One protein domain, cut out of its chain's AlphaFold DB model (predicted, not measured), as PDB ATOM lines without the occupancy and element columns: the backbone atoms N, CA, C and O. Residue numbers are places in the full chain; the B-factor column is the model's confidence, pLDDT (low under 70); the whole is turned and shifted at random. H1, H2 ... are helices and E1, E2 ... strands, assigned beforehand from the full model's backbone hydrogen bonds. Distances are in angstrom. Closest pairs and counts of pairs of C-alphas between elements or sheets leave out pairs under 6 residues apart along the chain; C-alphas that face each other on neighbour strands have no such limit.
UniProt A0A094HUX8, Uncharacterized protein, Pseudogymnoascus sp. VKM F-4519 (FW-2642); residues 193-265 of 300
ATOM      1  N   LEU A 193     127.029 163.734  67.595       60.78
ATOM      2  CA  LEU A 193     128.171 162.988  67.055       60.78
ATOM      3  C   LEU A 193     128.272 162.992  65.522       60.78
ATOM      4  O   LEU A 193     129.349 162.667  65.013       60.78
ATOM      5  N   ASN A 194     127.218 163.403  64.799       69.19
ATOM      6  CA  ASN A 194     127.164 163.371  63.328       69.19
ATOM      7  C   ASN A 194     127.684 162.015  62.803       69.19
ATOM      8  O   ASN A 194     128.680 161.929  62.078       69.19
ATOM      9  N   LEU A 195     127.067 160.936  63.303       74.94
ATOM     10  CA  LEU A 195     127.511 159.567  63.042       74.94
ATOM     11  C   LEU A 195     127.303 159.164  61.583       74.94
ATOM     12  O   LEU A 195     128.036 158.307  61.101       74.94
ATOM     13  N   ASP A 196     126.389 159.817  60.865       75.50
ATOM     14  CA  ASP A 196     125.988 159.424  59.512       75.50
ATOM     15  C   ASP A 196     127.166 159.372  58.528       75.50
ATOM     16  O   ASP A 196     127.270 158.473  57.696       75.50
ATOM     17  N   SER A 197     128.118 160.292  58.688       78.50
ATOM     18  CA  SER A 197     129.329 160.371  57.862       78.50
ATOM     19  C   SER A 197     130.592 159.820  58.533       78.50
ATOM     20  O   SER A 197     131.651 159.725  57.905       78.50
ATOM     21  N   ARG A 198     130.513 159.485  59.825       84.38
ATOM     22  CA  ARG A 198     131.672 159.131  60.662       84.38
ATOM     23  C   ARG A 198     131.670 157.684  61.124       84.38
ATOM     24  O   ARG A 198     132.715 157.190  61.546       84.38
ATOM     25  N   LEU A 199     130.530 157.007  61.045       90.25
ATOM     26  CA  LEU A 199     130.449 155.592  61.339       90.25
ATOM     27  C   LEU A 199     131.207 154.820  60.256       90.25
ATOM     28  O   LEU A 199     130.874 154.884  59.077       90.25
ATOM     29  N   LEU A 200     132.259 154.119  60.674       93.75
ATOM     30  CA  LEU A 200     133.091 153.296  59.796       93.75
ATOM     31  C   LEU A 200     132.805 151.808  59.996       93.75
ATOM     32  O   LEU A 200     132.663 151.067  59.030       93.75
ATOM     33  N   ALA A 201     132.737 151.376  61.256       96.38
ATOM     34  CA  ALA A 201     132.566 149.981  61.627       96.38
ATOM     35  C   ALA A 201     131.910 149.837  63.002       96.38
ATOM     36  O   ALA A 201     132.018 150.731  63.845       96.38
ATOM     37  N   ILE A 202     131.278 148.688  63.233       95.81
ATOM     38  CA  ILE A 202     130.720 148.288  64.530       95.81
ATOM     39  C   ILE A 202     131.437 147.033  64.996       95.81
ATOM     40  O   ILE A 202     131.570 146.076  64.240       95.81
ATOM     41  N   THR A 203     131.878 147.025  66.255       97.06
ATOM     42  CA  THR A 203     132.386 145.814  66.906       97.06
ATOM     43  C   THR A 203     131.374 145.319  67.930       97.06
ATOM     44  O   THR A 203     131.072 146.045  68.873       97.06
ATOM     45  N   ALA A 204     130.860 144.099  67.764       96.25
ATOM     46  CA  ALA A 204     129.917 143.488  68.710       96.25
ATOM     47  C   ALA A 204     130.189 141.986  68.895       96.25
ATOM     48  O   ALA A 204     131.019 141.405  68.194       96.25
ATOM     49  N   ASP A 205     129.538 141.360  69.871       95.50
ATOM     50  CA  ASP A 205     129.619 139.917  70.134       95.50
ATOM     51  C   ASP A 205     129.065 139.074  68.968       95.50
ATOM     52  O   ASP A 205     128.718 139.605  67.919       95.50
ATOM     53  N   ASN A 206     129.022 137.744  69.096       92.31
ATOM     54  CA  ASN A 206     128.573 136.864  68.010       92.31
ATOM     55  C   ASN A 206     127.065 136.554  68.076       92.31
ATOM     56  O   ASN A 206     126.659 135.428  67.796       92.31
ATOM     57  N   ALA A 207     126.243 137.521  68.485       93.75
ATOM     58  CA  ALA A 207     124.796 137.358  68.500       93.75
ATOM     59  C   ALA A 207     124.214 137.377  67.073       93.75
ATOM     60  O   ALA A 207     124.594 138.200  66.237       93.75
ATOM     61  N   ASP A 208     123.255 136.488  66.796       91.44
ATOM     62  CA  ASP A 208     122.667 136.315  65.456       91.44
ATOM     63  C   ASP A 208     121.898 137.556  64.962       91.44
ATOM     64  O   ASP A 208     121.744 137.775  63.760       91.44
ATOM     65  N   ASN A 209     121.424 138.406  65.879       95.25
ATOM     66  CA  ASN A 209     120.710 139.639  65.551       95.25
ATOM     67  C   ASN A 209     121.638 140.804  65.155       95.25
ATOM     68  O   ASN A 209     121.145 141.790  64.602       95.25
ATOM     69  N   ASN A 210     122.957 140.697  65.361       94.50
ATOM     70  CA  ASN A 210     123.903 141.767  65.027       94.50
ATOM     71  C   ASN A 210     123.939 142.066  63.520       94.50
ATOM     72  O   ASN A 210     124.047 143.229  63.137       94.50
ATOM     73  N   GLY A 211     123.764 141.058  62.657       93.25
ATOM     74  CA  GLY A 211     123.648 141.278  61.207       93.25
ATOM     75  C   GLY A 211     122.364 142.024  60.821       93.25
ATOM     76  O   GLY A 211     122.387 142.950  60.016       93.25
ATOM     77  N   THR A 212     121.240 141.702  61.474       95.00
ATOM     78  CA  THR A 212     119.974 142.431  61.257       95.00
ATOM     79  C   THR A 212     120.109 143.897  61.674       95.00
ATOM     80  O   THR A 212     119.648 144.786  60.960       95.00
ATOM     81  N   LEU A 213     120.783 144.156  62.800       94.88
ATOM     82  CA  LEU A 213     121.095 145.509  63.253       94.88
ATOM     83  C   LEU A 213     121.960 146.264  62.233       94.88
ATOM     84  O   LEU A 213     121.626 147.395  61.892       94.88
ATOM     85  N   CYS A 214     123.039 145.652  61.729       95.75
ATOM     86  CA  CYS A 214     123.942 146.290  60.765       95.75
ATOM     87  C   CYS A 214     123.240 146.607  59.442       95.75
ATOM     88  O   CYS A 214     123.394 147.710  58.919       95.75
ATOM     89  N   SER A 215     122.413 145.686  58.942       93.75
ATOM     90  CA  SER A 215     121.596 145.896  57.744       93.75
ATOM     91  C   SER A 215     120.606 147.054  57.914       93.75
ATOM     92  O   SER A 215     120.559 147.954  57.078       93.75
ATOM     93  N   HIS A 216     119.857 147.080  59.021       92.75
ATOM     94  CA  HIS A 216     118.890 148.148  59.290       92.75
ATOM     95  C   HIS A 216     119.574 149.503  59.511       92.75
ATOM     96  O   HIS A 216     119.096 150.531  59.042       92.75
ATOM     97  N   LEU A 217     120.725 149.520  60.189       92.44
ATOM     98  CA  LEU A 217     121.500 150.741  60.374       92.44
ATOM     99  C   LEU A 217     122.026 151.278  59.040       92.44
ATOM    100  O   LEU A 217     121.923 152.473  58.792       92.44
ATOM    101  N   TYR A 218     122.539 150.410  58.167       92.69
ATOM    102  CA  TYR A 218     122.966 150.809  56.829       92.69
ATOM    103  C   TYR A 218     121.814 151.403  56.016       92.69
ATOM    104  O   TYR A 218     121.990 152.434  55.367       92.69
ATOM    105  N   GLU A 219     120.626 150.800  56.092       90.12
ATOM    106  CA  GLU A 219     119.423 151.321  55.448       90.12
ATOM    107  C   GLU A 219     119.064 152.716  55.979       90.12
ATOM    108  O   GLU A 219     118.886 153.636  55.184       90.12
ATOM    109  N   LEU A 220     119.029 152.907  57.302       87.12
ATOM    110  CA  LEU A 220     118.745 154.209  57.917       87.12
ATOM    111  C   LEU A 220     119.755 155.281  57.494       87.12
ATOM    112  O   LEU A 220     119.357 156.383  57.119       87.12
ATOM    113  N   LEU A 221     121.047 154.950  57.511       86.81
ATOM    114  CA  LEU A 221     122.105 155.869  57.097       86.81
ATOM    115  C   LEU A 221     121.993 156.222  55.613       86.81
ATOM    116  O   LEU A 221     122.132 157.386  55.257       86.81
ATOM    117  N   SER A 222     121.679 155.243  54.762       85.38
ATOM    118  CA  SER A 222     121.536 155.436  53.313       85.38
ATOM    119  C   SER A 222     120.314 156.273  52.935       85.38
ATOM    120  O   SER A 222     120.345 156.981  51.933       85.38
ATOM    121  N   HIS A 223     119.236 156.202  53.720       78.19
ATOM    122  CA  HIS A 223     118.020 156.991  53.491       78.19
ATOM    123  C   HIS A 223     118.103 158.409  54.063       78.19
ATOM    124  O   HIS A 223     117.370 159.291  53.610       78.19
ATOM    125  N   ASN A 224     118.996 158.649  55.024       68.88
ATOM    126  CA  ASN A 224     119.325 159.983  55.517       68.88
ATOM    127  C   ASN A 224     120.226 160.693  54.504       68.88
ATOM    128  O   ASN A 224     121.388 160.970  54.784       68.88
ATOM    129  N   ASP A 225     119.692 160.967  53.314       56.62
ATOM    130  CA  ASP A 225     120.386 161.620  52.209       56.62
ATOM    131  C   ASP A 225     120.722 163.084  52.569       56.62
ATOM    132  O   ASP A 225     120.091 164.051  52.141       56.62
ATOM    133  N   ILE A 226     121.731 163.254  53.427       57.84
ATOM    134  CA  ILE A 226     122.282 164.539  53.883       57.84
ATOM    135  C   ILE A 226     122.953 165.272  52.708       57.84
ATOM    136  O   ILE A 226     123.223 166.473  52.794       57.84
ATOM    137  N   THR A 227     123.151 164.593  51.569       51.09
ATOM    138  CA  THR A 227     123.671 165.193  50.333       51.09
ATOM    139  C   THR A 227     122.814 166.359  49.841       51.09
ATOM    140  O   THR A 227     123.335 167.252  49.175       51.09
ATOM    141  N   GLN A 228     121.534 166.435  50.229       50.34
ATOM    142  CA  GLN A 228     120.675 167.565  49.873       50.34
ATOM    143  C   GLN A 228     121.049 168.893  50.557       50.34
ATOM    144  O   GLN A 228     120.599 169.944  50.099       50.34
ATOM    145  N   TYR A 229     121.855 168.878  51.625       53.12
ATOM    146  CA  TYR A 229     122.140 170.070  52.439       53.12
ATOM    147  C   TYR A 229     123.621 170.443  52.551       53.12
ATOM    148  O   TYR A 229     123.926 171.496  53.115       53.12
ATOM    149  N   ILE A 230     124.542 169.627  52.036       53.12
ATOM    150  CA  ILE A 230     125.980 169.879  52.165       53.12
ATOM    151  C   ILE A 230     126.607 169.931  50.771       53.12
ATOM    152  O   ILE A 230     126.704 168.922  50.085       53.12
ATOM    153  N   GLU A 231     127.071 171.118  50.368       58.06
ATOM    154  CA  GLU A 231     127.779 171.365  49.098       58.06
ATOM    155  C   GLU A 231     129.173 170.699  49.029       58.06
ATOM    156  O   GLU A 231     129.894 170.875  48.049       58.06
ATOM    157  N   GLU A 232     129.578 169.934  50.051       59.41
ATOM    158  CA  GLU A 232     130.853 169.219  50.059       59.41
ATOM    159  C   GLU A 232     130.722 167.829  49.407       59.41
ATOM    160  O   GLU A 232     130.085 166.934  49.968       59.41
ATOM    161  N   PRO A 233     131.377 167.588  48.257       56.41
ATOM    162  CA  PRO A 233     131.136 166.419  47.405       56.41
ATOM    163  C   PRO A 233     131.703 165.080  47.926       56.41
ATOM    164  O   PRO A 233     131.758 164.120  47.165       56.41
ATOM    165  N   ASN A 234     132.131 164.979  49.191       59.31
ATOM    166  CA  ASN A 234     132.917 163.832  49.688       59.31
ATOM    167  C   ASN A 234     132.388 163.163  50.972       59.31
ATOM    168  O   ASN A 234     133.087 162.339  51.562       59.31
ATOM    169  N   LEU A 235     131.176 163.484  51.427       66.62
ATOM    170  CA  LEU A 235     130.576 162.866  52.622       66.62
ATOM    171  C   LEU A 235     129.756 161.615  52.265       66.62
ATOM    172  O   LEU A 235     128.599 161.486  52.655       66.62
ATOM    173  N   SER A 236     130.354 160.683  51.518       77.50
ATOM    174  CA  SER A 236     129.749 159.364  51.323       77.50
ATOM    175  C   SER A 236     129.769 158.585  52.639       77.50
ATOM    176  O   SER A 236     130.774 158.589  53.359       77.50
ATOM    177  N   ILE A 237     128.678 157.882  52.931       84.69
ATOM    178  CA  ILE A 237     128.584 156.960  54.067       84.69
ATOM    179  C   ILE A 237     129.721 155.939  53.952       84.69
ATOM    180  O   ILE A 237     129.919 155.339  52.897       84.69
ATOM    181  N   ARG A 238     130.498 155.779  55.027       90.25
ATOM    182  CA  ARG A 238     131.631 154.834  55.086       90.25
ATOM    183  C   ARG A 238     131.258 153.484  55.679       90.25
ATOM    184  O   ARG A 238     132.016 152.531  55.553       90.25
ATOM    185  N   PHE A 239     130.133 153.427  56.379       93.94
ATOM    186  CA  PHE A 239     129.595 152.196  56.924       93.94
ATOM    187  C   PHE A 239     128.939 151.397  55.798       93.94
ATOM    188  O   PHE A 239     127.993 151.875  55.184       93.94
ATOM    189  N   GLU A 240     129.414 150.184  55.540       94.56
ATOM    190  CA  GLU A 240     128.942 149.298  54.466       94.56
ATOM    191  C   GLU A 240     128.076 148.146  55.014       94.56
ATOM    192  O   GLU A 240     128.097 147.020  54.513       94.56
ATOM    193  N   GLY A 241     127.336 148.400  56.099       94.56
ATOM    194  CA  GLY A 241     126.480 147.396  56.730       94.56
ATOM    195  C   GLY A 241     127.284 146.212  57.259       94.56
ATOM    196  O   GLY A 241     128.195 146.381  58.070       94.56
ATOM    197  N   ASP A 242     126.955 145.010  56.789       94.75
ATOM    198  CA  ASP A 242     127.592 143.761  57.223       94.75
ATOM    199  C   ASP A 242     129.097 143.708  56.903       94.75
ATOM    200  O   ASP A 242     129.854 143.068  57.632       94.75
ATOM    201  N   ALA A 243     129.563 144.404  55.859       95.75
ATOM    202  CA  ALA A 243     130.993 144.477  55.536       95.75
ATOM    203  C   ALA A 243     131.786 145.318  56.558       95.75
ATOM    204  O   ALA A 243     132.976 145.091  56.771       95.75
ATOM    205  N   SER A 244     131.106 146.240  57.239       96.00
ATOM    206  CA  SER A 244     131.642 147.086  58.308       96.00
ATOM    207  C   SER A 244     131.437 146.488  59.707       96.00
ATOM    208  O   SER A 244     131.728 147.136  60.717       96.00
ATOM    209  N   TYR A 245     130.931 145.260  59.803       96.31
ATOM    210  CA  TYR A 245     130.734 144.573  61.071       96.31
ATOM    211  C   TYR A 245     131.949 143.712  61.435       96.31
ATOM    212  O   TYR A 245     132.348 142.795  60.717       96.31
ATOM    213  N   VAL A 246     132.530 143.988  62.602       96.50
ATOM    214  CA  VAL A 246     133.676 143.268  63.153       96.50
ATOM    215  C   VAL A 246     133.221 142.458  64.362       96.50
ATOM    216  O   VAL A 246     132.692 142.987  65.338       96.50
ATOM    217  N   ARG A 247     133.458 141.147  64.342       95.50
ATOM    218  CA  ARG A 247     133.180 140.302  65.510       95.50
ATOM    219  C   ARG A 247     134.160 140.610  66.636       95.50
ATOM    220  O   ARG A 247     135.367 140.716  66.422       95.50
ATOM    221  N   CYS A 248     133.650 140.692  67.857       97.06
ATOM    222  CA  CYS A 248     134.444 140.937  69.049       97.06
ATOM    223  C   CYS A 248     135.400 139.763  69.304       97.06
ATOM    224  O   CYS A 248     134.981 138.672  69.703       97.06
ATOM    225  N   LEU A 249     136.702 140.001  69.117       95.81
ATOM    226  CA  LEU A 249     137.742 138.989  69.314       95.81
ATOM    227  C   LEU A 249     137.731 138.418  70.738       95.81
ATOM    228  O   LEU A 249     137.891 137.214  70.911       95.81
ATOM    229  N   ALA A 250     137.489 139.254  71.752       95.69
ATOM    230  CA  ALA A 250     137.411 138.802  73.141       95.69
ATOM    231  C   ALA A 250     136.281 137.779  73.346       95.69
ATOM    232  O   ALA A 250     136.475 136.767  74.020       95.69
ATOM    233  N   HIS A 251     135.127 137.999  72.714       94.06
ATOM    234  CA  HIS A 251     134.014 137.055  72.762       94.06
ATOM    235  C   HIS A 251     134.358 135.743  72.041       94.06
ATOM    236  O   HIS A 251     134.140 134.668  72.594       94.06
ATOM    237  N   VAL A 252     134.968 135.813  70.852       95.00
ATOM    238  CA  VAL A 252     135.420 134.622  70.108       95.00
ATOM    239  C   VAL A 252     136.433 133.806  70.920       95.00
ATOM    240  O   VAL A 252     136.299 132.588  71.020       95.00
ATOM    241  N   LEU A 253     137.407 134.461  71.558       96.50
ATOM    242  CA  LEU A 253     138.385 133.795  72.423       96.50
ATOM    243  C   LEU A 253     137.718 133.123  73.626       96.50
ATOM    244  O   LEU A 253     138.052 131.986  73.948       96.50
ATOM    245  N   ASN A 254     136.747 133.786  74.255       95.06
ATOM    246  CA  ASN A 254     135.980 133.197  75.349       95.06
ATOM    247  C   ASN A 254     135.236 131.929  74.902       95.06
ATOM    248  O   ASN A 254     135.269 130.926  75.609       95.06
ATOM    249  N   LEU A 255     134.615 131.936  73.717       94.75
ATOM    250  CA  LEU A 255     133.948 130.751  73.166       94.75
ATOM    251  C   LEU A 255     134.931 129.600  72.913       94.75
ATOM    252  O   LEU A 255     134.651 128.470  73.305       94.75
ATOM    253  N   ILE A 256     136.098 129.886  72.328       96.50
ATOM    254  CA  ILE A 256     137.145 128.879  72.088       96.50
ATOM    255  C   ILE A 256     137.627 128.275  73.411       96.50
ATOM    256  O   ILE A 256     137.711 127.056  73.549       96.50
ATOM    257  N   VAL A 257     137.925 129.112  74.406       95.94
ATOM    258  CA  VAL A 257     138.381 128.646  75.722       95.94
ATOM    259  C   VAL A 257     137.299 127.815  76.408       95.94
ATOM    260  O   VAL A 257     137.611 126.753  76.946       95.94
ATOM    261  N   LYS A 258     136.029 128.240  76.352       94.25
ATOM    262  CA  LYS A 258     134.897 127.464  76.881       94.25
ATOM    263  C   LYS A 258     134.813 126.078  76.238       94.25
ATOM    264  O   LYS A 258     134.695 125.098  76.967       94.25
ATOM    265  N   ASP A 259     134.940 125.985  74.916       96.06
ATOM    266  CA  ASP A 259     134.870 124.710  74.188       96.06
ATOM    267  C   ASP A 259     136.043 123.770  74.529       96.06
ATOM    268  O   ASP A 259     135.851 122.577  74.790       96.06
ATOM    269  N   ILE A 260     137.261 124.316  74.644       95.75
ATOM    270  CA  ILE A 260     138.442 123.564  75.096       95.75
ATOM    271  C   ILE A 260     138.231 123.041  76.523       95.75
ATOM    272  O   ILE A 260     138.437 121.856  76.791       95.75
ATOM    273  N   LEU A 261     137.800 123.899  77.450       92.69
ATOM    274  CA  LEU A 261     137.575 123.527  78.849       92.69
ATOM    275  C   LEU A 261     136.464 122.480  78.998       92.69
ATOM    276  O   LEU A 261     136.614 121.518  79.760       92.69
ATOM    277  N   GLN A 262     135.384 122.613  78.226       92.88
ATOM    278  CA  GLN A 262     134.298 121.639  78.179       92.88
ATOM    279  C   GLN A 262     134.780 120.289  77.639       92.88
ATOM    280  O   GLN A 262     134.503 119.249  78.242       92.88
ATOM    281  N   SER A 263     135.567 120.296  76.560       95.19
ATOM    282  CA  SER A 263     136.173 119.091  75.979       95.19
ATOM    283  C   SER A 263     137.118 118.386  76.956       95.19
ATOM    284  O   SER A 263     137.131 117.156  77.040       95.19
ATOM    285  N   LEU A 264     137.861 119.153  77.759       93.94
ATOM    286  CA  LEU A 264     138.732 118.643  78.823       93.94
ATOM    287  C   LEU A 264     137.977 118.247  80.103       93.94
ATOM    288  O   LEU A 264     138.601 117.754  81.048       93.94
ATOM    289  N   LYS A 265     136.652 118.441  80.144       94.56
ATOM    290  CA  LYS A 265     135.796 118.199  81.314       94.56
ATOM    291  C   LYS A 265     136.355 118.878  82.569       94.56
ATOM    292  O   LYS A 265     136.429 118.261  83.631       94.56
TER     293      LYS A 265
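What this domain is: This is residues 193 to 265 of the 300 residues of an uncharacterized protein of Pseudogymnoascus sp. VKM F-4519 (FW-2642) (UniProt A0A094HUX8). Picture a long, slim rod: its body is one drawn-out loop of chain, with helix H1 along one side and the short parallel strand pair E1 and E2 with the small helix H2 beside it, and helix H3 makes an arm at one end. H1 runs back from the end of E1, the long stretch 224 to 240 turns round at the other end, and of the arm residues 256 to 265 stick out. The printed part has 73 residues, with three named helices and two named strands in the order E1, H1, H2, E2, H3, and the class is mostly helix. It is only just extended, close to loose, with a radius of gyration of the C-alphas of 17.3 A, and the C-alphas span 62 by 19 by 18 A.

How they stand to each other: Look first at E1, residues 202 to 204, and at E2, residues 245 to 247: they are parallel neighbours, with 29 degrees between their directions. Their C-alphas 203 and 246 face each other at 4.7 A; N 246 and O 202 are within hydrogen-bond range at 2.8 A, as are N 204 and O 246 at 3.2 A. Between these strands along the chain come H1, residues 209 to 223, and H2, residues 241 to 244, which makes a strand-helix-strand unit, two parallel neighbour strands with helices between them; its crossover is right-handed. H1 and H2 touch, and their closest C-alphas are those of Cys 214 and Gly 241, 4.9 A apart. The closest C-alphas of H1 and E2 are those of Cys 214 and Tyr 245, 7.0 A apart. H3, residues 249 to 263, touches no helix and is apart from E1, H1 and H2. In H1 and H3 every O i to N i+4 pair is within hydrogen-bond range; H2 is too short for such a pair.

Where its parts are: From Leu 193 go on to C-alpha 202 at (130.720, 148.288, 64.530), where E1 begins; it is 6.4 A long. Find C-alpha 209 at (120.710, 139.639, 65.551); from there H1 runs 21.3 A to C-alpha 223. H2 is 5.4 A long, and E2 is 6.6 A long. H3 runs 21.0 A from C-alpha 249 to C-alpha 263 at (136.173, 119.091, 75.979).

The domain as a whole: The C-alphas of Glu 231 and Lys 265 are the two farthest apart, at 62.7 A. Residues 228 to 233 stand free, and so do residues 256 to 265, of which 256 to 263 belong to H3. The link from H1 to H2, 17 residues, is long; the other links are tight. The printed part has no cut. The mean pLDDT of the printed part is 85.8, and residues 193 to 194 and 224 to 235 of this predicted model are under 70.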